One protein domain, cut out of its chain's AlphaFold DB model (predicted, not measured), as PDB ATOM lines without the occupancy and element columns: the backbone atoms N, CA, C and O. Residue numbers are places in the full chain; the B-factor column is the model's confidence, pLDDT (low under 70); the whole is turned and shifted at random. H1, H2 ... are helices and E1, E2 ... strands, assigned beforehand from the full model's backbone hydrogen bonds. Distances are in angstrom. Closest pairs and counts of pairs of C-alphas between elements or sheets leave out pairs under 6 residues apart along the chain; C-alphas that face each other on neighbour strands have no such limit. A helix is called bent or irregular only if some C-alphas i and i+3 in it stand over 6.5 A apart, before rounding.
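This is residues 44 to 186 of the 241 residues of an uncharacterized protein of Chlorella variabilis (UniProt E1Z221). A small twisted sheet of four strands forms the middle, with the long helix H4 running along its strands over one face and on past the sheet's end, and the short helix H3 crossing the other face. H1 only grazes the sheet near E1, while H2 lies off the sheet among long loops. The printed part has 143 residues, with four named helices and four named strands in the order H1 E1 H2 H3 E2 E3 H4 E4; the sheet is mixed, in the order E1 E4 E2 E3. The class is mixed, helices and strands, though under half of the residues, 68, are in named elements. The whole is compact, with a radius of gyration of the C-alphas of 16.3 A, yet elongated, spanning 56 by 35 by 26 A.

In the sheet, E1 is residues 52 to 56, 13.3 A long, E4 is residues 176 to 180, 12.3 A, E2 is residues 123 to 126, and E3 is residues 132 to 136. H4, residues 143 to 165, is 33.7 A long, from C-alpha 143 at (-9.764, -10.261, -7.545) to C-alpha 165 at (-12.519, -43.151, -0.671). H3 is residues 102 to 110, 12.0 A, and H2 is residues 73 to 82, 14.3 A. H1, residues 44 to 50, begins with C-alpha 44 at (-20.805, -16.395, -6.872). H1 is irregular, with C-alphas 46 and 49 7.5 A apart, and H4 only just, with C-alphas 144 and 147 6.7 A apart.

E1 and E4 are parallel, with N 53 and O 176 at 2.8 A. E4 and E2 are antiparallel, with N 124 and O 179 at 3.0 A. E2 and E3 form a hairpin, with N 133 and O 125 at 2.8 A. The sheet and its helices make three layers, helices on both faces: H4 on one face, H3 on the opposite face. H4 lies over E4 and E2 at a height over the sheet of 7.5 A, along the strands, at 3 degrees to E2 on the local plane; its closest C-alphas to E4 are those of Leu 153 and Asp 176, 7.6 A. E3, H4 and E4 form a split strand-helix-strand unit, with E2 between the two parallel strands and a right-handed crossover. H3, at a height over the sheet of 10.0 A, runs across the strands, at 83 degrees to E2 on the local plane; its closest C-alphas to E3 are those of Ala 110 and Val 132, 6.2 A. H1 and H4 are close but not clearly touching, the C-alphas of Arg 50 and Leu 153 being closest at 7.0 A. H2 is not on the sheet and is apart from H1, H3 and H4. Every O i to N i+4 pair is within hydrogen-bond range in H2 and H3; H4 has 17 of 19, and H1 has 1 of 3, with 1 of 4 O i to N i+3 pairs.

The C-alphas farthest apart, those of Gly 65 and Gly 167, are 56.8 A apart. The printed part has no cut. The links E1 to H2, H2 to H3 and H3 to E2 are long. Mean pLDDT of the printed part is 73.8; 35 residues are under 70, among them residues 64 to 70 and 167 to 186, which include E4.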
ATOM      1  N   MET A  44     -19.752 -15.400  -7.124       76.75
ATOM      2  CA  MET A  44     -20.805 -16.395  -6.872       76.75
ATOM      3  C   MET A  44     -21.265 -17.107  -8.140       76.75
ATOM      4  O   MET A  44     -21.647 -18.269  -8.075       76.75
ATOM      5  N   GLU A  45     -21.278 -16.418  -9.274       82.38
ATOM      6  CA  GLU A  45     -21.612 -17.025 -10.557       82.38
ATOM      7  C   GLU A  45     -20.551 -18.042 -10.983       82.38
ATOM      8  O   GLU A  45     -20.901 -19.163 -11.344       82.38
ATOM      9  N   GLU A  46     -19.274 -17.683 -10.865       84.62
ATOM     10  CA  GLU A  46     -18.154 -18.537 -11.264       84.62
ATOM     11  C   GLU A  46     -17.955 -19.719 -10.302       84.62
ATOM     12  O   GLU A  46     -17.787 -20.857 -10.738       84.62
ATOM     13  N   TYR A  47     -17.998 -19.478  -8.987       85.12
ATOM     14  CA  TYR A  47     -17.619 -20.481  -7.985       85.12
ATOM     15  C   TYR A  47     -18.794 -21.104  -7.228       85.12
ATOM     16  O   TYR A  47     -18.602 -22.068  -6.486       85.12
ATOM     17  N   GLY A  48     -20.017 -20.599  -7.408       82.31
ATOM     18  CA  GLY A  48     -21.175 -21.032  -6.624       82.31
ATOM     19  C   GLY A  48     -21.508 -22.514  -6.765       82.31
ATOM     20  O   GLY A  48     -21.830 -23.182  -5.785       82.31
ATOM     21  N   SER A  49     -21.358 -23.060  -7.973       83.81
ATOM     22  CA  SER A  49     -21.557 -24.489  -8.246       83.81
ATOM     23  C   SER A  49     -20.502 -25.388  -7.594       83.81
ATOM     24  O   SER A  49     -20.765 -26.570  -7.381       83.81
ATOM     25  N   ARG A  50     -19.332 -24.837  -7.244       81.94
ATOM     26  CA  ARG A  50     -18.232 -25.548  -6.573       81.94
ATOM     27  C   ARG A  50     -18.339 -25.530  -5.049       81.94
ATOM     28  O   ARG A  50     -17.481 -26.090  -4.378       81.94
ATOM     29  N   GLY A  51     -19.397 -24.923  -4.511       76.25
ATOM     30  CA  GLY A  51     -19.667 -24.851  -3.077       76.25
ATOM     31  C   GLY A  51     -19.511 -23.457  -2.478       76.25
ATOM     32  O   GLY A  51     -19.929 -23.267  -1.340       76.25
ATOM     33  N   PHE A  52     -19.005 -22.471  -3.230       82.19
ATOM     34  CA  PHE A  52     -18.816 -21.098  -2.753       82.19
ATOM     35  C   PHE A  52     -20.139 -20.355  -2.529       82.19
ATOM     36  O   PHE A  52     -20.991 -20.258  -3.407       82.19
ATOM     37  N   THR A  53     -20.299 -19.734  -1.366       79.38
ATOM     38  CA  THR A  53     -21.426 -18.850  -1.065       79.38
ATOM     39  C   THR A  53     -20.959 -17.594  -0.355       79.38
ATOM     40  O   THR A  53     -19.960 -17.596   0.360       79.38
ATOM     41  N   ILE A  54     -21.702 -16.505  -0.525       81.06
ATOM     42  CA  ILE A  54     -21.479 -15.264   0.212       81.06
ATOM     43  C   ILE A  54     -22.599 -15.099   1.226       81.06
ATOM     44  O   ILE A  54     -23.771 -15.071   0.858       81.06
ATOM     45  N   ILE A  55     -22.241 -14.904   2.492       78.19
ATOM     46  CA  ILE A  55     -23.168 -14.468   3.536       78.19
ATOM     47  C   ILE A  55     -22.898 -13.001   3.828       78.19
ATOM     48  O   ILE A  55     -21.816 -12.648   4.288       78.19
ATOM     49  N   ALA A  56     -23.898 -12.166   3.570       80.00
ATOM     50  CA  ALA A  56     -23.920 -10.747   3.872       80.00
ATOM     51  C   ALA A  56     -24.528 -10.497   5.259       80.00
ATOM     52  O   ALA A  56     -25.655 -10.917   5.524       80.00
ATOM     53  N   LEU A  57     -23.800  -9.764   6.109       78.81
ATOM     54  CA  LEU A  57     -24.255  -9.340   7.438       78.81
ATOM     55  C   LEU A  57     -24.480  -7.817   7.488       78.81
ATOM     56  O   LEU A  57     -23.513  -7.081   7.721       78.81
ATOM     57  N   PRO A  58     -25.720  -7.327   7.286       82.44
ATOM     58  CA  PRO A  58     -26.042  -5.909   7.420       82.44
ATOM     59  C   PRO A  58     -25.778  -5.410   8.844       82.44
ATOM     60  O   PRO A  58     -25.993  -6.126   9.819       82.44
ATOM     61  N   THR A  59     -25.365  -4.158   9.009       82.38
ATOM     62  CA  THR A  59     -25.198  -3.515  10.326       82.38
ATOM     63  C   THR A  59     -25.608  -2.040  10.276       82.38
ATOM     64  O   THR A  59     -26.189  -1.582   9.310       82.38
ATOM     65  N   ASN A  60     -25.427  -1.266  11.338       84.06
ATOM     66  CA  ASN A  60     -25.708   0.177  11.345       84.06
ATOM     67  C   ASN A  60     -24.683   0.967  12.165       84.06
ATOM     68  O   ASN A  60     -24.889   2.139  12.462       84.06
ATOM     69  N   GLN A  61     -23.592   0.315  12.566       81.50
ATOM     70  CA  GLN A  61     -22.675   0.807  13.596       81.50
ATOM     71  C   GLN A  61     -21.510   1.649  13.059       81.50
ATOM     72  O   GLN A  61     -20.574   1.941  13.798       81.50
ATOM     73  N   PHE A  62     -21.547   2.035  11.786       80.94
ATOM     74  CA  PHE A  62     -20.501   2.836  11.157       80.94
ATOM     75  C   PHE A  62     -21.008   4.241  10.859       80.94
ATOM     76  O   PHE A  62     -22.182   4.407  10.545       80.94
ATOM     77  N   MET A  63     -20.099   5.219  10.927       72.44
ATOM     78  CA  MET A  63     -20.379   6.654  10.792       72.44
ATOM     79  C   MET A  63     -21.421   7.165  11.808       72.44
ATOM     80  O   MET A  63     -22.609   7.263  11.499       72.44
ATOM     81  N   PRO A  64     -20.996   7.540  13.029       62.38
ATOM     82  CA  PRO A  64     -21.880   8.182  14.001       62.38
ATOM     83  C   PRO A  64     -22.611   9.380  13.370       62.38
ATOM     84  O   PRO A  64     -21.983  10.239  12.760       62.38
ATOM     85  N   GLY A  65     -23.943   9.414  13.472       59.72
ATOM     86  CA  GLY A  65     -24.785  10.456  12.861       59.72
ATOM     87  C   GLY A  65     -25.267  10.165  11.432       59.72
ATOM     88  O   GLY A  65     -26.235  10.775  10.989       59.72
ATOM     89  N   HIS A  66     -24.689   9.179  10.741       60.75
ATOM     90  CA  HIS A  66     -25.132   8.723   9.424       60.75
ATOM     91  C   HIS A  66     -25.350   7.212   9.449       60.75
ATOM     92  O   HIS A  66     -24.424   6.431   9.258       60.75
ATOM     93  N   ARG A  67     -26.599   6.783   9.673       63.19
ATOM     94  CA  ARG A  67     -26.960   5.365   9.541       63.19
ATOM     95  C   ARG A  67     -26.738   4.971   8.089       63.19
ATOM     96  O   ARG A  67     -27.498   5.412   7.232       63.19
ATOM     97  N   LEU A  68     -25.691   4.192   7.828       65.19
ATOM     98  CA  LEU A  68     -25.397   3.727   6.478       65.19
ATOM     99  C   LEU A  68     -26.483   2.764   5.984       65.19
ATOM    100  O   LEU A  68     -26.872   2.890   4.833       65.19
ATOM    101  N   GLU A  69     -27.067   1.925   6.855       67.50
ATOM    102  CA  GLU A  69     -28.171   0.994   6.547       67.50
ATOM    103  C   GLU A  69     -29.483   1.394   7.266       67.50
ATOM    104  O   GLU A  69     -30.007   0.664   8.123       67.50
ATOM    105  N   PRO A  70     -30.065   2.571   6.984       68.00
ATOM    106  CA  PRO A  70     -31.275   3.011   7.673       68.00
ATOM    107  C   PRO A  70     -32.499   2.169   7.277       68.00
ATOM    108  O   PRO A  70     -33.505   2.205   7.978       68.00
ATOM    109  N   GLY A  71     -32.411   1.413   6.175       71.62
ATOM    110  CA  GLY A  71     -33.500   0.618   5.619       71.62
ATOM    111  C   GLY A  71     -33.975  -0.523   6.520       71.62
ATOM    112  O   GLY A  71     -33.230  -1.048   7.362       71.62
ATOM    113  N   THR A  72     -35.235  -0.908   6.308       78.12
ATOM    114  CA  THR A  72     -35.854  -2.100   6.903       78.12
ATOM    115  C   THR A  72     -35.291  -3.377   6.265       78.12
ATOM    116  O   THR A  72     -34.733  -3.308   5.163       78.12
ATOM    117  N   PRO A  73     -35.441  -4.551   6.904       77.06
ATOM    118  CA  PRO A  73     -35.051  -5.830   6.306       77.06
ATOM    119  C   PRO A  73     -35.614  -6.045   4.889       77.06
ATOM    120  O   PRO A  73     -34.907  -6.521   4.001       77.06
ATOM    121  N   GLU A  74     -36.852  -5.623   4.626       78.69
ATOM    122  CA  GLU A  74     -37.502  -5.738   3.314       78.69
ATOM    123  C   GLU A  74     -36.814  -4.867   2.263       78.69
ATOM    124  O   GLU A  74     -36.585  -5.325   1.140       78.69
ATOM    125  N   ALA A  75     -36.450  -3.633   2.629       79.56
ATOM    126  CA  ALA A  75     -35.733  -2.711   1.754       79.56
ATOM    127  C   ALA A  75     -34.327  -3.235   1.420       79.56
ATOM    128  O   ALA A  75     -33.920  -3.206   0.257       79.56
ATOM    129  N   ILE A  76     -33.625  -3.790   2.414       75.94
ATOM    130  CA  ILE A  76     -32.315  -4.437   2.233       75.94
ATOM    131  C   ILE A  76     -32.447  -5.612   1.259       75.94
ATOM    132  O   ILE A  76     -31.702  -5.712   0.285       75.94
ATOM    133  N   LYS A  77     -33.448  -6.476   1.465       75.12
ATOM    134  CA  LYS A  77     -33.692  -7.639   0.605       75.12
ATOM    135  C   LYS A  77     -34.058  -7.226  -0.823       75.12
ATOM    136  O   LYS A  77     -33.602  -7.852  -1.775       75.12
ATOM    137  N   ALA A  78     -34.884  -6.192  -0.987       76.56
ATOM    138  CA  ALA A  78     -35.257  -5.661  -2.297       76.56
ATOM    139  C   ALA A  78     -34.048  -5.091  -3.044       76.56
ATOM    140  O   ALA A  78     -33.880  -5.368  -4.231       76.56
ATOM    141  N   PHE A  79     -33.176  -4.366  -2.344       78.62
ATOM    142  CA  PHE A  79     -31.934  -3.878  -2.923       78.62
ATOM    143  C   PHE A  79     -30.999  -5.021  -3.336       78.62
ATOM    144  O   PHE A  79     -30.452  -5.000  -4.432       78.62
ATOM    145  N   MET A  80     -30.836  -6.046  -2.499       74.50
ATOM    146  CA  MET A  80     -29.992  -7.197  -2.839       74.50
ATOM    147  C   MET A  80     -30.499  -7.933  -4.082       74.50
ATOM    148  O   MET A  80     -29.713  -8.266  -4.969       74.50
ATOM    149  N   ARG A  81     -31.822  -8.096  -4.204       74.88
ATOM    150  CA  ARG A  81     -32.445  -8.653  -5.413       74.88
ATOM    151  C   ARG A  81     -32.202  -7.789  -6.648       74.88
ATOM    152  O   ARG A  81     -31.883  -8.338  -7.694       74.88
ATOM    153  N   SER A  82     -32.305  -6.461  -6.542       75.00
ATOM    154  CA  SER A  82     -32.056  -5.573  -7.691       75.00
ATOM    155  C   SER A  82     -30.595  -5.561  -8.151       75.00
ATOM    156  O   SER A  82     -30.305  -5.098  -9.250       75.00
ATOM    157  N   ARG A  83     -29.673  -6.091  -7.335       71.06
ATOM    158  CA  ARG A  83     -28.262  -6.318  -7.681       71.06
ATOM    159  C   ARG A  83     -27.944  -7.758  -8.073       71.06
ATOM    160  O   ARG A  83     -26.772  -8.096  -8.180       71.06
ATOM    161  N   ASN A  84     -28.959  -8.600  -8.263       73.25
ATOM    162  CA  ASN A  84     -28.790 -10.013  -8.599       73.25
ATOM    163  C   ASN A  84     -27.923 -10.790  -7.583       73.25
ATOM    164  O   ASN A  84     -27.274 -11.775  -7.930       73.25
ATOM    165  N   PHE A  85     -27.900 -10.360  -6.315       75.06
ATOM    166  CA  PHE A  85     -27.143 -11.042  -5.270       75.06
ATOM    167  C   PHE A  85     -27.797 -12.393  -4.947       75.06
ATOM    168  O   PHE A  85     -28.956 -12.441  -4.530       75.06
ATOM    169  N   ARG A  86     -27.050 -13.485  -5.142       76.06
ATOM    170  CA  ARG A  86     -27.518 -14.873  -4.952       76.06
ATOM    171  C   ARG A  86     -27.118 -15.500  -3.612       76.06
ATOM    172  O   ARG A  86     -27.499 -16.633  -3.343       76.06
ATOM    173  N   GLY A  87     -26.357 -14.784  -2.790       76.62
ATOM    174  CA  GLY A  87     -25.902 -15.265  -1.491       76.62
ATOM    175  C   GLY A  87     -26.969 -15.165  -0.399       76.62
ATOM    176  O   GLY A  87     -28.113 -14.762  -0.626       76.62
ATOM    177  N   VAL A  88     -26.569 -15.482   0.828       79.31
ATOM    178  CA  VAL A  88     -27.411 -15.334   2.018       79.31
ATOM    179  C   VAL A  88     -27.301 -13.908   2.543       79.31
ATOM    180  O   VAL A  88     -26.225 -13.319   2.566       79.31
ATOM    181  N   VAL A  89     -28.413 -13.352   3.008       76.62
ATOM    182  CA  VAL A  89     -28.437 -12.073   3.724       76.62
ATOM    183  C   VAL A  89     -29.056 -12.332   5.087       76.62
ATOM    184  O   VAL A  89     -30.185 -12.820   5.156       76.62
ATOM    185  N   THR A  90     -28.317 -12.055   6.158       78.00
ATOM    186  CA  THR A  90     -28.826 -12.212   7.525       78.00
ATOM    187  C   THR A  90     -29.718 -11.037   7.915       78.00
ATOM    188  O   THR A  90     -29.798 -10.029   7.208       78.00
ATOM    189  N   ASP A  91     -30.341 -11.126   9.091       80.94
ATOM    190  CA  ASP A  91     -30.849  -9.923   9.746       80.94
ATOM    191  C   ASP A  91     -29.691  -8.981  10.131       80.94
ATOM    192  O   ASP A  91     -28.512  -9.359  10.117       80.94
ATOM    193  N   LYS A  92     -30.027  -7.737  10.460       80.19
ATOM    194  CA  LYS A  92     -29.072  -6.712  10.864       80.19
ATOM    195  C   LYS A  92     -28.417  -7.090  12.190       80.19
ATOM    196  O   LYS A  92     -29.096  -7.355  13.177       80.19
ATOM    197  N   VAL A  93     -27.092  -7.037  12.241       79.75
ATOM    198  CA  VAL A  93     -26.307  -7.407  13.421       79.75
ATOM    199  C   VAL A  93     -25.502  -6.235  13.967       79.75
ATOM    200  O   VAL A  93     -25.119  -5.306  13.249       79.75
ATOM    201  N   ALA A  94     -25.183  -6.293  15.256       85.56
ATOM    202  CA  ALA A  94     -24.060  -5.542  15.795       85.56
ATOM    203  C   ALA A  94     -22.758  -6.290  15.472       85.56
ATOM    204  O   ALA A  94     -22.663  -7.501  15.644       85.56
ATOM    205  N   VAL A  95     -21.756  -5.560  15.002       86.12
ATOM    206  CA  VAL A  95     -20.410  -6.043  14.671       86.12
ATOM    207  C   VAL A  95     -19.355  -5.563  15.680       86.12
ATOM    208  O   VAL A  95     -18.227  -6.050  15.693       86.12
ATOM    209  N   ASN A  96     -19.704  -4.585  16.520       89.75
ATOM    210  CA  ASN A  96     -18.837  -3.952  17.509       89.75
ATOM    211  C   ASN A  96     -19.547  -3.765  18.859       89.75
ATOM    212  O   ASN A  96     -20.774  -3.658  18.931       89.75
ATOM    213  N   GLY A  97     -18.743  -3.651  19.922       90.88
ATOM    214  CA  GLY A  97     -19.208  -3.458  21.297       90.88
ATOM    215  C   GLY A  97     -19.690  -4.747  21.971       90.88
ATOM    216  O   GLY A  97     -19.649  -5.824  21.385       90.88
ATOM    217  N   ARG A  98     -20.170  -4.628  23.216       89.00
ATOM    218  CA  ARG A  98     -20.599  -5.777  24.042       89.00
ATOM    219  C   ARG A  98     -21.751  -6.590  23.442       89.00
ATOM    220  O   ARG A  98     -21.865  -7.769  23.735       89.00
ATOM    221  N   GLY A  99     -22.587  -5.966  22.613       86.81
ATOM    222  CA  GLY A  99     -23.692  -6.630  21.916       86.81
ATOM    223  C   GLY A  99     -23.320  -7.210  20.549       86.81
ATOM    224  O   GLY A  99     -24.220  -7.537  19.786       86.81
ATOM    225  N   SER A 100     -22.029  -7.264  20.198       84.62
ATOM    226  CA  SER A 100     -21.569  -7.794  18.913       84.62
ATOM    227  C   SER A 100     -21.994  -9.253  18.725       84.62
ATOM    228  O   SER A 100     -21.912 -10.054  19.658       84.62
ATOM    229  N   SER A 101     -22.428  -9.587  17.509       82.00
ATOM    230  CA  SER A 101     -22.885 -10.918  17.119       82.00
ATOM    231  C   SER A 101     -21.840 -11.989  17.461       82.00
ATOM    232  O   SER A 101     -20.653 -11.779  17.181       82.00
ATOM    233  N   PRO A 102     -22.255 -13.157  17.992       83.19
ATOM    234  CA  PRO A 102     -21.350 -14.275  18.252       83.19
ATOM    235  C   PRO A 102     -20.512 -14.672  17.033       83.19
ATOM    236  O   PRO A 102     -19.321 -14.931  17.176       83.19
ATOM    237  N   VAL A 103     -21.097 -14.626  15.827       79.94
ATOM    238  CA  VAL A 103     -20.392 -14.921  14.567       79.94
ATOM    239  C   VAL A 103     -19.251 -13.929  14.333       79.94
ATOM    240  O   VAL A 103     -18.128 -14.330  14.050       79.94
ATOM    241  N   ILE A 104     -19.502 -12.627  14.504       82.81
ATOM    242  CA  ILE A 104     -18.470 -11.596  14.320       82.81
ATOM    243  C   ILE A 104     -17.376 -11.714  15.384       82.81
ATOM    244  O   ILE A 104     -16.197 -11.560  15.069       82.81
ATOM    245  N   ASN A 105     -17.748 -12.006  16.633       82.81
ATOM    246  CA  ASN A 105     -16.779 -12.199  17.712       82.81
ATOM    247  C   ASN A 105     -15.870 -13.397  17.425       82.81
ATOM    248  O   ASN A 105     -14.657 -13.284  17.580       82.81
ATOM    249  N   PHE A 106     -16.440 -14.507  16.950       83.12
ATOM    250  CA  PHE A 106     -15.671 -15.671  16.532       83.12
ATOM    251  C   PHE A 106     -14.687 -15.325  15.409       83.12
ATOM    252  O   PHE A 106     -13.499 -15.598  15.547       83.12
ATOM    253  N   LEU A 107     -15.143 -14.658  14.341       81.62
ATOM    254  CA  LEU A 107     -14.286 -14.279  13.208       81.62
ATOM    255  C   LEU A 107     -13.119 -13.377  13.631       81.62
ATOM    256  O   LEU A 107     -11.985 -13.595  13.210       81.62
ATOM    257  N   LYS A 108     -13.383 -12.397  14.500       83.38
ATOM    258  CA  LYS A 108     -12.364 -11.525  15.101       83.38
ATOM    259  C   LYS A 108     -11.305 -12.330  15.853       83.38
ATOM    260  O   LYS A 108     -10.122 -12.259  15.516       83.38
ATOM    261  N   VAL A 109     -11.740 -13.154  16.809       85.81
ATOM    262  CA  VAL A 109     -10.854 -13.995  17.629       85.81
ATOM    263  C   VAL A 109     -10.047 -14.963  16.763       85.81
ATOM    264  O   VAL A 109      -8.832 -15.041  16.919       85.81
ATOM    265  N   ALA A 110     -10.690 -15.649  15.816       79.94
ATOM    266  CA  ALA A 110     -10.035 -16.594  14.916       79.94
ATOM    267  C   ALA A 110      -8.993 -15.918  14.013       79.94
ATOM    268  O   ALA A 110      -7.971 -16.519  13.697       79.94
ATOM    269  N   SER A 111      -9.210 -14.651  13.649       79.50
ATOM    270  CA  SER A 111      -8.235 -13.847  12.904       79.50
ATOM    271  C   SER A 111      -7.126 -13.221  13.762       79.50
ATOM    272  O   SER A 111      -6.323 -12.441  13.255       79.50
ATOM    273  N   GLY A 112      -7.083 -13.520  15.066       85.00
ATOM    274  CA  GLY A 112      -6.088 -12.973  15.990       85.00
ATOM    275  C   GLY A 112      -6.262 -11.481  16.291       85.00
ATOM    276  O   GLY A 112      -5.352 -10.864  16.838       85.00
ATOM    277  N   ASN A 113      -7.411 -10.889  15.945       80.75
ATOM    278  CA  ASN A 113      -7.685  -9.470  16.142       80.75
ATOM    279  C   ASN A 113      -9.071  -9.248  16.762       80.75
ATOM    280  O   ASN A 113     -10.099  -9.405  16.104       80.75
ATOM    281  N   THR A 114      -9.098  -8.827  18.026       86.00
ATOM    282  CA  THR A 114     -10.331  -8.520  18.769       86.00
ATOM    283  C   THR A 114     -10.763  -7.057  18.682       86.00
ATOM    284  O   THR A 114     -11.767  -6.682  19.294       86.00
ATOM    285  N   ASP A 115     -10.032  -6.224  17.942       89.31
ATOM    286  CA  ASP A 115     -10.323  -4.802  17.827       89.31
ATOM    287  C   ASP A 115     -11.698  -4.549  17.186       89.31
ATOM    288  O   ASP A 115     -12.254  -5.378  16.444       89.31
ATOM    289  N   PRO A 116     -12.300  -3.379  17.458       90.25
ATOM    290  CA  PRO A 116     -13.470  -2.939  16.724       90.25
ATOM    291  C   PRO A 116     -13.197  -2.928  15.215       90.25
ATOM    292  O   PRO A 116     -12.183  -2.408  14.756       90.25
ATOM    293  N   ILE A 117     -14.141  -3.447  14.428       87.69
ATOM    294  CA  ILE A 117     -14.105  -3.301  12.976       87.69
ATOM    295  C   ILE A 117     -14.186  -1.800  12.685       87.69
ATOM    296  O   ILE A 117     -15.147  -1.165  13.130       87.69
ATOM    297  N   PRO A 118     -13.213  -1.217  11.966       82.75
ATOM    298  CA  PRO A 118     -13.125   0.232  11.829       82.75
ATOM    299  C   PRO A 118     -14.052   0.784  10.741       82.75
ATOM    300  O   PRO A 118     -14.352   1.976  10.740       82.75
ATOM    301  N   TRP A 119     -14.490  -0.052   9.794       79.88
ATOM    302  CA  TRP A 119     -15.231   0.388   8.610       79.88
ATOM    303  C   TRP A 119     -16.090  -0.747   8.014       79.88
ATOM    304  O   TRP A 119     -15.729  -1.914   8.182       79.88
ATOM    305  N   PRO A 120     -17.200  -0.453   7.301       78.19
ATOM    306  CA  PRO A 120     -17.952  -1.461   6.552       78.19
ATOM    307  C   PRO A 120     -17.097  -2.164   5.495       78.19
ATOM    308  O   PRO A 120     -16.083  -1.628   5.060       78.19
ATOM    309  N   TYR A 121     -17.576  -3.312   5.005       77.12
ATOM    310  CA  TYR A 121     -16.937  -4.133   3.966       77.12
ATOM    311  C   TYR A 121     -15.705  -4.938   4.406       77.12
ATOM    312  O   TYR A 121     -14.961  -5.403   3.544       77.12
ATOM    313  N   THR A 122     -15.500  -5.184   5.698       84.06
ATOM    314  CA  THR A 122     -14.550  -6.219   6.141       84.06
ATOM    315  C   THR A 122     -15.063  -7.612   5.761       84.06
ATOM    316  O   THR A 122     -16.245  -7.903   5.945       84.06
ATOM    317  N   LYS A 123     -14.210  -8.478   5.208       85.50
ATOM    318  CA  LYS A 123     -14.592  -9.856   4.848       85.50
ATOM    319  C   LYS A 123     -13.698 -10.887   5.512       85.50
ATOM    320  O   LYS A 123     -12.541 -10.602   5.804       85.50
ATOM    321  N   TRP A 124     -14.225 -12.093   5.641       84.62
ATOM    322  CA  TRP A 124     -13.480 -13.293   5.978       84.62
ATOM    323  C   TRP A 124     -13.857 -14.400   4.995       84.62
ATOM    324  O   TRP A 124     -15.004 -14.477   4.547       84.62
ATOM    325  N   LEU A 125     -12.894 -15.255   4.674       82.44
ATOM    326  CA  LEU A 125     -13.163 -16.541   4.040       82.44
ATOM    327  C   LEU A 125     -13.209 -17.601   5.137       82.44
ATOM    328  O   LEU A 125     -12.397 -17.561   6.062       82.44
ATOM    329  N   VAL A 126     -14.154 -18.530   5.044       77.88
ATOM    330  CA  VAL A 126     -14.218 -19.692   5.931       77.88
ATOM    331  C   VAL A 126     -14.209 -20.948   5.072       77.88
ATOM    332  O   VAL A 126     -15.039 -21.088   4.174       77.88
ATOM    333  N   GLY A 127     -13.228 -21.819   5.307       71.69
ATOM    334  CA  GLY A 127     -13.089 -23.086   4.586       71.69
ATOM    335  C   GLY A 127     -14.069 -24.154   5.081       71.69
ATOM    336  O   GLY A 127     -14.671 -23.999   6.145       71.69
ATOM    337  N   ARG A 128     -14.182 -25.274   4.348       71.81
ATOM    338  CA  ARG A 128     -15.033 -26.434   4.722       71.81
ATOM    339  C   ARG A 128     -14.734 -26.997   6.105       71.81
ATOM    340  O   ARG A 128     -15.611 -27.534   6.757       71.81
ATOM    341  N   ASP A 129     -13.492 -26.867   6.558       65.88
ATOM    342  CA  ASP A 129     -13.050 -27.313   7.880       65.88
ATOM    343  C   ASP A 129     -13.324 -26.287   8.997       65.88
ATOM    344  O   ASP A 129     -12.848 -26.446  10.122       65.88
ATOM    345  N   GLY A 130     -14.059 -25.211   8.694       69.06
ATOM    346  CA  GLY A 130     -14.398 -24.145   9.633       69.06
ATOM    347  C   GLY A 130     -13.248 -23.181   9.934       69.06
ATOM    348  O   GLY A 130     -13.407 -22.285  10.768       69.06
ATOM    349  N   ARG A 131     -12.087 -23.323   9.278       77.00
ATOM    350  CA  ARG A 131     -10.958 -22.403   9.466       77.00
ATOM    351  C   ARG A 131     -11.238 -21.053   8.826       77.00
ATOM    352  O   ARG A 131     -11.765 -20.966   7.721       77.00
ATOM    353  N   VAL A 132     -10.838 -19.995   9.527       79.75
ATOM    354  CA  VAL A 132     -11.057 -18.603   9.128       79.75
ATOM    355  C   VAL A 132      -9.787 -18.027   8.504       79.75
ATOM    356  O   VAL A 132      -8.704 -18.143   9.072       79.75
ATOM    357  N   TYR A 133      -9.942 -17.344   7.373       79.25
ATOM    358  CA  TYR A 133      -8.884 -16.658   6.640       79.25
ATOM    359  C   TYR A 133      -9.262 -15.177   6.468       79.25
ATOM    360  O   TYR A 133     -10.384 -14.843   6.071       79.25
ATOM    361  N   GLY A 134      -8.333 -14.271   6.781       76.94
ATOM    362  CA  GLY A 134      -8.562 -12.821   6.788       76.94
ATOM    363  C   GLY A 134      -8.244 -12.173   8.146       76.94
ATOM    364  O   GLY A 134      -7.545 -12.786   8.951       76.94
ATOM    365  N   PRO A 135      -8.736 -10.945   8.421       83.12
ATOM    366  CA  PRO A 135      -9.724 -10.191   7.647       83.12
ATOM    367  C   PRO A 135      -9.179  -9.591   6.345       83.12
ATOM    368  O   PRO A 135      -8.060  -9.089   6.275       83.12
ATOM    369  N   TYR A 136     -10.033  -9.523   5.329       80.62
ATOM    370  CA  TYR A 136      -9.838  -8.681   4.155       80.62
ATOM    371  C   TYR A 136     -10.430  -7.299   4.421       80.62
ATOM    372  O   TYR A 136     -11.624  -7.152   4.696       80.62
ATOM    373  N   MET A 137      -9.588  -6.275   4.319       81.00
ATOM    374  CA  MET A 137      -9.982  -4.887   4.551       81.00
ATOM    375  C   MET A 137     -11.002  -4.392   3.508       81.00
ATOM    376  O   MET A 137     -11.056  -4.921   2.401       81.00
ATOM    377  N   PRO A 138     -11.762  -3.320   3.791       74.75
ATOM    378  CA  PRO A 138     -12.778  -2.773   2.881       74.75
ATOM    379  C   PRO A 138     -12.288  -2.490   1.456       74.75
ATOM    380  O   PRO A 138     -13.043  -2.612   0.499       74.75
ATOM    381  N   ARG A 139     -11.012  -2.105   1.323       71.44
ATOM    382  CA  ARG A 139     -10.353  -1.802   0.040       71.44
ATOM    383  C   ARG A 139      -9.739  -3.035  -0.632       71.44
ATOM    384  O   ARG A 139      -9.069  -2.909  -1.657       71.44
ATOM    385  N   SER A 140      -9.895  -4.218  -0.041       69.81
ATOM    386  CA  SER A 140      -9.507  -5.480  -0.658       69.81
ATOM    387  C   SER A 140     -10.485  -5.824  -1.763       69.81
ATOM    388  O   SER A 140     -11.649  -6.135  -1.512       69.81
ATOM    389  N   ARG A 141      -9.980  -5.742  -2.994       68.00
ATOM    390  CA  ARG A 141     -10.726  -6.092  -4.197       68.00
ATOM    391  C   ARG A 141     -11.054  -7.588  -4.228       68.00
ATOM    392  O   ARG A 141     -10.262  -8.378  -3.703       68.00
ATOM    393  N   PRO A 142     -12.168  -7.987  -4.852       68.06
ATOM    394  CA  PRO A 142     -12.531  -9.397  -5.011       68.06
ATOM    395  C   PRO A 142     -11.508 -10.210  -5.807       68.06
ATOM    396  O   PRO A 142     -11.178 -11.313  -5.390       68.06
ATOM    397  N   ALA A 143     -10.871  -9.621  -6.824       66.56
ATOM    398  CA  ALA A 143      -9.764 -10.261  -7.545       66.56
ATOM    399  C   ALA A 143      -8.592 -10.680  -6.629       66.56
ATOM    400  O   ALA A 143      -7.942 -11.692  -6.865       66.56
ATOM    401  N   ARG A 144      -8.344  -9.952  -5.524       70.75
ATOM    402  CA  ARG A 144      -7.324 -10.339  -4.525       70.75
ATOM    403  C   ARG A 144      -7.768 -11.465  -3.588       70.75
ATOM    404  O   ARG A 144      -6.945 -11.971  -2.836       70.75
ATOM    405  N   GLN A 145      -9.054 -11.799  -3.580       77.94
ATOM    406  CA  GLN A 145      -9.617 -12.914  -2.817       77.94
ATOM    407  C   GLN A 145      -9.755 -14.169  -3.682       77.94
ATOM    408  O   GLN A 145      -9.713 -15.263  -3.131       77.94
ATOM    409  N   GLU A 146      -9.870 -14.029  -5.007       80.69
ATOM    410  CA  GLU A 146     -10.112 -15.150  -5.924       80.69
ATOM    411  C   GLU A 146      -9.075 -16.268  -5.790       80.69
ATOM    412  O   GLU A 146      -9.458 -17.421  -5.633       80.69
ATOM    413  N   ALA A 147      -7.779 -15.945  -5.766       82.19
ATOM    414  CA  ALA A 147      -6.738 -16.964  -5.614       82.19
ATOM    415  C   ALA A 147      -6.920 -17.794  -4.328       82.19
ATOM    416  O   ALA A 147      -6.801 -19.016  -4.354       82.19
ATOM    417  N   SER A 148      -7.270 -17.143  -3.213       82.75
ATOM    418  CA  SER A 148      -7.574 -17.835  -1.955       82.75
ATOM    419  C   SER A 148      -8.872 -18.640  -2.038       82.75
ATOM    420  O   SER A 148      -8.943 -19.722  -1.472       82.75
ATOM    421  N   ILE A 149      -9.892 -18.145  -2.746       84.31
ATOM    422  CA  ILE A 149     -11.150 -18.875  -2.966       84.31
ATOM    423  C   ILE A 149     -10.877 -20.162  -3.748       84.31
ATOM    424  O   ILE A 149     -11.264 -21.233  -3.294       84.31
ATOM    425  N   VAL A 150     -10.170 -20.071  -4.876       85.50
ATOM    426  CA  VAL A 150      -9.812 -21.228  -5.710       85.50
ATOM    427  C   VAL A 150      -9.015 -22.250  -4.908       85.50
ATOM    428  O   VAL A 150      -9.389 -23.419  -4.892       85.50
ATOM    429  N   GLN A 151      -7.987 -21.801  -4.182       85.31
ATOM    430  CA  GLN A 151      -7.179 -22.679  -3.339       85.31
ATOM    431  C   GLN A 151      -8.037 -23.430  -2.308       85.31
ATOM    432  O   GLN A 151      -7.918 -24.644  -2.168       85.31
ATOM    433  N   LEU A 152      -8.921 -22.730  -1.590       83.31
ATOM    434  CA  LEU A 152      -9.760 -23.354  -0.561       83.31
ATOM    435  C   LEU A 152     -10.787 -24.327  -1.153       83.31
ATOM    436  O   LEU A 152     -11.072 -25.353  -0.535       83.31
ATOM    437  N   LEU A 153     -11.312 -24.031  -2.345       83.19
ATOM    438  CA  LEU A 153     -12.196 -24.941  -3.072       83.19
ATOM    439  C   LEU A 153     -11.461 -26.226  -3.459       83.19
ATOM    440  O   LEU A 153     -11.960 -27.312  -3.185       83.19
ATOM    441  N   GLU A 154     -10.260 -26.111  -4.024       86.62
ATOM    442  CA  GLU A 154      -9.435 -27.262  -4.413       86.62
ATOM    443  C   GLU A 154      -9.033 -28.113  -3.199       86.62
ATOM    444  O   GLU A 154      -9.169 -29.337  -3.221       86.62
ATOM    445  N   GLU A 155      -8.607 -27.483  -2.098       80.81
ATOM    446  CA  GLU A 155      -8.308 -28.180  -0.841       80.81
ATOM    447  C   GLU A 155      -9.541 -28.913  -0.287       80.81
ATOM    448  O   GLU A 155      -9.437 -30.041   0.207       80.81
ATOM    449  N   GLY A 156     -10.717 -28.285  -0.364       77.56
ATOM    450  CA  GLY A 156     -11.983 -28.865   0.069       77.56
ATOM    451  C   GLY A 156     -12.439 -30.035  -0.805       77.56
ATOM    452  O   GLY A 156     -12.920 -31.042  -0.283       77.56
ATOM    453  N   GLU A 157     -12.295 -29.918  -2.125       81.06
ATOM    454  CA  GLU A 157     -12.594 -30.967  -3.108       81.06
ATOM    455  C   GLU A 157     -11.668 -32.178  -2.908       81.06
ATOM    456  O   GLU A 157     -12.143 -33.315  -2.845       81.06
ATOM    457  N   ALA A 158     -10.368 -31.944  -2.701       81.62
ATOM    458  CA  ALA A 158      -9.393 -32.999  -2.437       81.62
ATOM    459  C   ALA A 158      -9.697 -33.767  -1.138       81.62
ATOM    460  O   ALA A 158      -9.719 -34.999  -1.133       81.62
ATOM    461  N   LYS A 159      -9.992 -33.063  -0.035       73.69
ATOM    462  CA  LYS A 159     -10.357 -33.696   1.248       73.69
ATOM    463  C   LYS A 159     -11.663 -34.494   1.157       73.69
ATOM    464  O   LYS A 159     -11.761 -35.573   1.745       73.69
ATOM    465  N   ALA A 160     -12.650 -33.988   0.414       71.12
ATOM    466  CA  ALA A 160     -13.911 -34.691   0.188       71.12
ATOM    467  C   ALA A 160     -13.699 -35.993  -0.603       71.12
ATOM    468  O   ALA A 160     -14.264 -37.024  -0.242       71.12
ATOM    469  N   ALA A 161     -12.839 -35.971  -1.627       76.38
ATOM    470  CA  ALA A 161     -12.490 -37.161  -2.399       76.38
ATOM    471  C   ALA A 161     -11.787 -38.233  -1.544       76.38
ATOM    472  O   ALA A 161     -12.118 -39.412  -1.652       76.38
ATOM    473  N   VAL A 162     -10.869 -37.828  -0.657       75.75
ATOM    474  CA  VAL A 162     -10.205 -38.743   0.290       75.75
ATOM    475  C   VAL A 162     -11.216 -39.349   1.265       75.75
ATOM    476  O   VAL A 162     -11.272 -40.566   1.407       75.75
ATOM    477  N   SER A 163     -12.084 -38.527   1.860       69.81
ATOM    478  CA  SER A 163     -13.093 -39.005   2.819       69.81
ATOM    479  C   SER A 163     -14.086 -39.985   2.175       69.81
ATOM    480  O   SER A 163     -14.445 -41.000   2.772       69.81
ATOM    481  N   ALA A 164     -14.477 -39.722   0.923       67.69
ATOM    482  CA  ALA A 164     -15.318 -40.621   0.139       67.69
ATOM    483  C   ALA A 164     -14.620 -41.958  -0.171       67.69
ATOM    484  O   ALA A 164     -15.267 -43.005  -0.133       67.69
ATOM    485  N   ALA A 165     -13.310 -41.943  -0.444       70.44
ATOM    486  CA  ALA A 165     -12.519 -43.151  -0.671       70.44
ATOM    487  C   ALA A 165     -12.307 -43.981   0.610       70.44
ATOM    488  O   ALA A 165     -12.230 -45.206   0.541       70.44
ATOM    489  N   GLU A 166     -12.258 -43.336   1.779       73.25
ATOM    490  CA  GLU A 166     -12.080 -43.989   3.085       73.25
ATOM    491  C   GLU A 166     -13.393 -44.501   3.708       73.25
ATOM    492  O   GLU A 166     -13.387 -45.063   4.803       73.25
ATOM    493  N   GLY A 167     -14.534 -44.343   3.025       55.47
ATOM    494  CA  GLY A 167     -15.837 -44.810   3.516       55.47
ATOM    495  C   GLY A 167     -16.370 -44.025   4.720       55.47
ATOM    496  O   GLY A 167     -17.352 -44.437   5.341       55.47
ATOM    497  N   VAL A 168     -15.755 -42.885   5.047       59.31
ATOM    498  CA  VAL A 168     -16.245 -41.953   6.060       59.31
ATOM    499  C   VAL A 168     -17.218 -41.013   5.361       59.31
ATOM    500  O   VAL A 168     -16.823 -40.139   4.591       59.31
ATOM    501  N   GLY A 169     -18.515 -41.228   5.582       44.94
ATOM    502  CA  GLY A 169     -19.568 -40.424   4.973       44.94
ATOM    503  C   GLY A 169     -19.455 -38.954   5.374       44.94
ATOM    504  O   GLY A 169     -19.945 -38.562   6.429       44.94
ATOM    505  N   VAL A 170     -18.847 -38.136   4.520       46.38
ATOM    506  CA  VAL A 170     -18.986 -36.681   4.573       46.38
ATOM    507  C   VAL A 170     -20.231 -36.340   3.765       46.38
ATOM    508  O   VAL A 170     -20.302 -36.620   2.567       46.38
ATOM    509  N   ALA A 171     -21.251 -35.803   4.436       39.94
ATOM    510  CA  ALA A 171     -22.489 -35.410   3.779       39.94
ATOM    511  C   ALA A 171     -22.186 -34.353   2.694       39.94
ATOM    512  O   ALA A 171     -21.541 -33.344   2.995       39.94
ATOM    513  N   PRO A 172     -22.644 -34.534   1.442       36.72
ATOM    514  CA  PRO A 172     -22.509 -33.506   0.418       36.72
ATOM    515  C   PRO A 172     -23.410 -32.325   0.802       36.72
ATOM    516  O   PRO A 172     -24.633 -32.445   0.742       36.72
ATOM    517  N   GLY A 173     -22.829 -31.202   1.235       39.91
ATOM    518  CA  GLY A 173     -23.620 -30.012   1.571       39.91
ATOM    519  C   GLY A 173     -23.053 -29.014   2.582       39.91
ATOM    520  O   GLY A 173     -23.745 -28.044   2.877       39.91
ATOM    521  N   GLU A 174     -21.838 -29.168   3.115       41.75
ATOM    522  CA  GLU A 174     -21.250 -28.110   3.955       41.75
ATOM    523  C   GLU A 174     -20.697 -26.980   3.077       41.75
ATOM    524  O   GLU A 174     -19.581 -27.027   2.570       41.75
ATOM    525  N   HIS A 175     -21.563 -25.994   2.834       40.34
ATOM    526  CA  HIS A 175     -21.331 -24.824   1.992       40.34
ATOM    527  C   HIS A 175     -20.011 -24.098   2.320       40.34
ATOM    528  O   HIS A 175     -19.796 -23.671   3.459       40.34
ATOM    529  N   ASP A 176     -19.172 -23.864   1.304       52.56
ATOM    530  CA  ASP A 176     -17.982 -23.016   1.403       52.56
ATOM    531  C   ASP A 176     -18.427 -21.579   1.626       52.56
ATOM    532  O   ASP A 176     -18.922 -20.900   0.726       52.56
ATOM    533  N   THR A 177     -18.298 -21.104   2.855       42.41
ATOM    534  CA  THR A 177     -18.932 -19.857   3.245       42.41
ATOM    535  C   THR A 177     -17.918 -18.721   3.263       42.41
ATOM    536  O   THR A 177     -17.122 -18.579   4.188       42.41
ATOM    537  N   MET A 178     -17.996 -17.810   2.296       54.44
ATOM    538  CA  MET A 178     -17.462 -16.464   2.484       54.44
ATOM    539  C   MET A 178     -18.390 -15.686   3.422       54.44
ATOM    540  O   MET A 178     -19.485 -15.270   3.042       54.44
ATOM    541  N   LEU A 179     -17.937 -15.438   4.652       48.16
ATOM    542  CA  LEU A 179     -18.593 -14.515   5.579       48.16
ATOM    543  C   LEU A 179     -18.129 -13.085   5.262       48.16
ATOM    544  O   LEU A 179     -17.140 -12.568   5.788       48.16
ATOM    545  N   GLY A 180     -18.849 -12.432   4.352       43.16
ATOM    546  CA  GLY A 180     -18.626 -11.037   3.987       43.16
ATOM    547  C   GLY A 180     -19.487 -10.102   4.835       43.16
ATOM    548  O   GLY A 180     -20.710 -10.126   4.757       43.16
ATOM    549  N   THR A 181     -18.892  -9.185   5.602       46.03
ATOM    550  CA  THR A 181     -19.697  -8.077   6.145       46.03
ATOM    551  C   THR A 181     -20.046  -7.136   4.994       46.03
ATOM    552  O   THR A 181     -19.154  -6.620   4.310       46.03
ATOM    553  N   TRP A 182     -21.338  -6.901   4.771       47.84
ATOM    554  CA  TRP A 182     -21.847  -5.987   3.751       47.84
ATOM    555  C   TRP A 182     -22.735  -4.923   4.392       47.84
ATOM    556  O   TRP A 182     -23.475  -5.214   5.324       47.84
ATOM    557  N   MET A 183     -22.634  -3.685   3.905       51.44
ATOM    558  CA  MET A 183     -23.353  -2.522   4.424       51.44
ATOM    559  C   MET A 183     -23.796  -1.596   3.286       51.44
ATOM    560  O   MET A 183     -22.975  -0.921   2.675       51.44
ATOM    561  N   ALA A 184     -25.105  -1.585   3.083       39.50
ATOM    562  CA  ALA A 184     -26.018  -0.594   2.537       39.50
ATOM    563  C   ALA A 184     -25.889   0.013   1.142       39.50
ATOM    564  O   ALA A 184     -24.960   0.725   0.759       39.50
ATOM    565  N   ALA A 185     -27.028  -0.132   0.475       35.34
ATOM    566  CA  ALA A 185     -27.626   0.669  -0.574       35.34
ATOM    567  C   ALA A 185     -27.604   2.194  -0.326       35.34
ATOM    568  O   ALA A 185     -28.630   2.812  -0.055       35.34
ATOM    569  N   GLY A 186     -26.453   2.846  -0.460       34.12
ATOM    570  CA  GLY A 186     -26.397   4.303  -0.345       34.12
ATOM    571  C   GLY A 186     -25.098   4.870  -0.883       34.12
ATOM    572  O   GLY A 186     -24.085   4.814  -0.203       34.12
TER     573      GLY A 186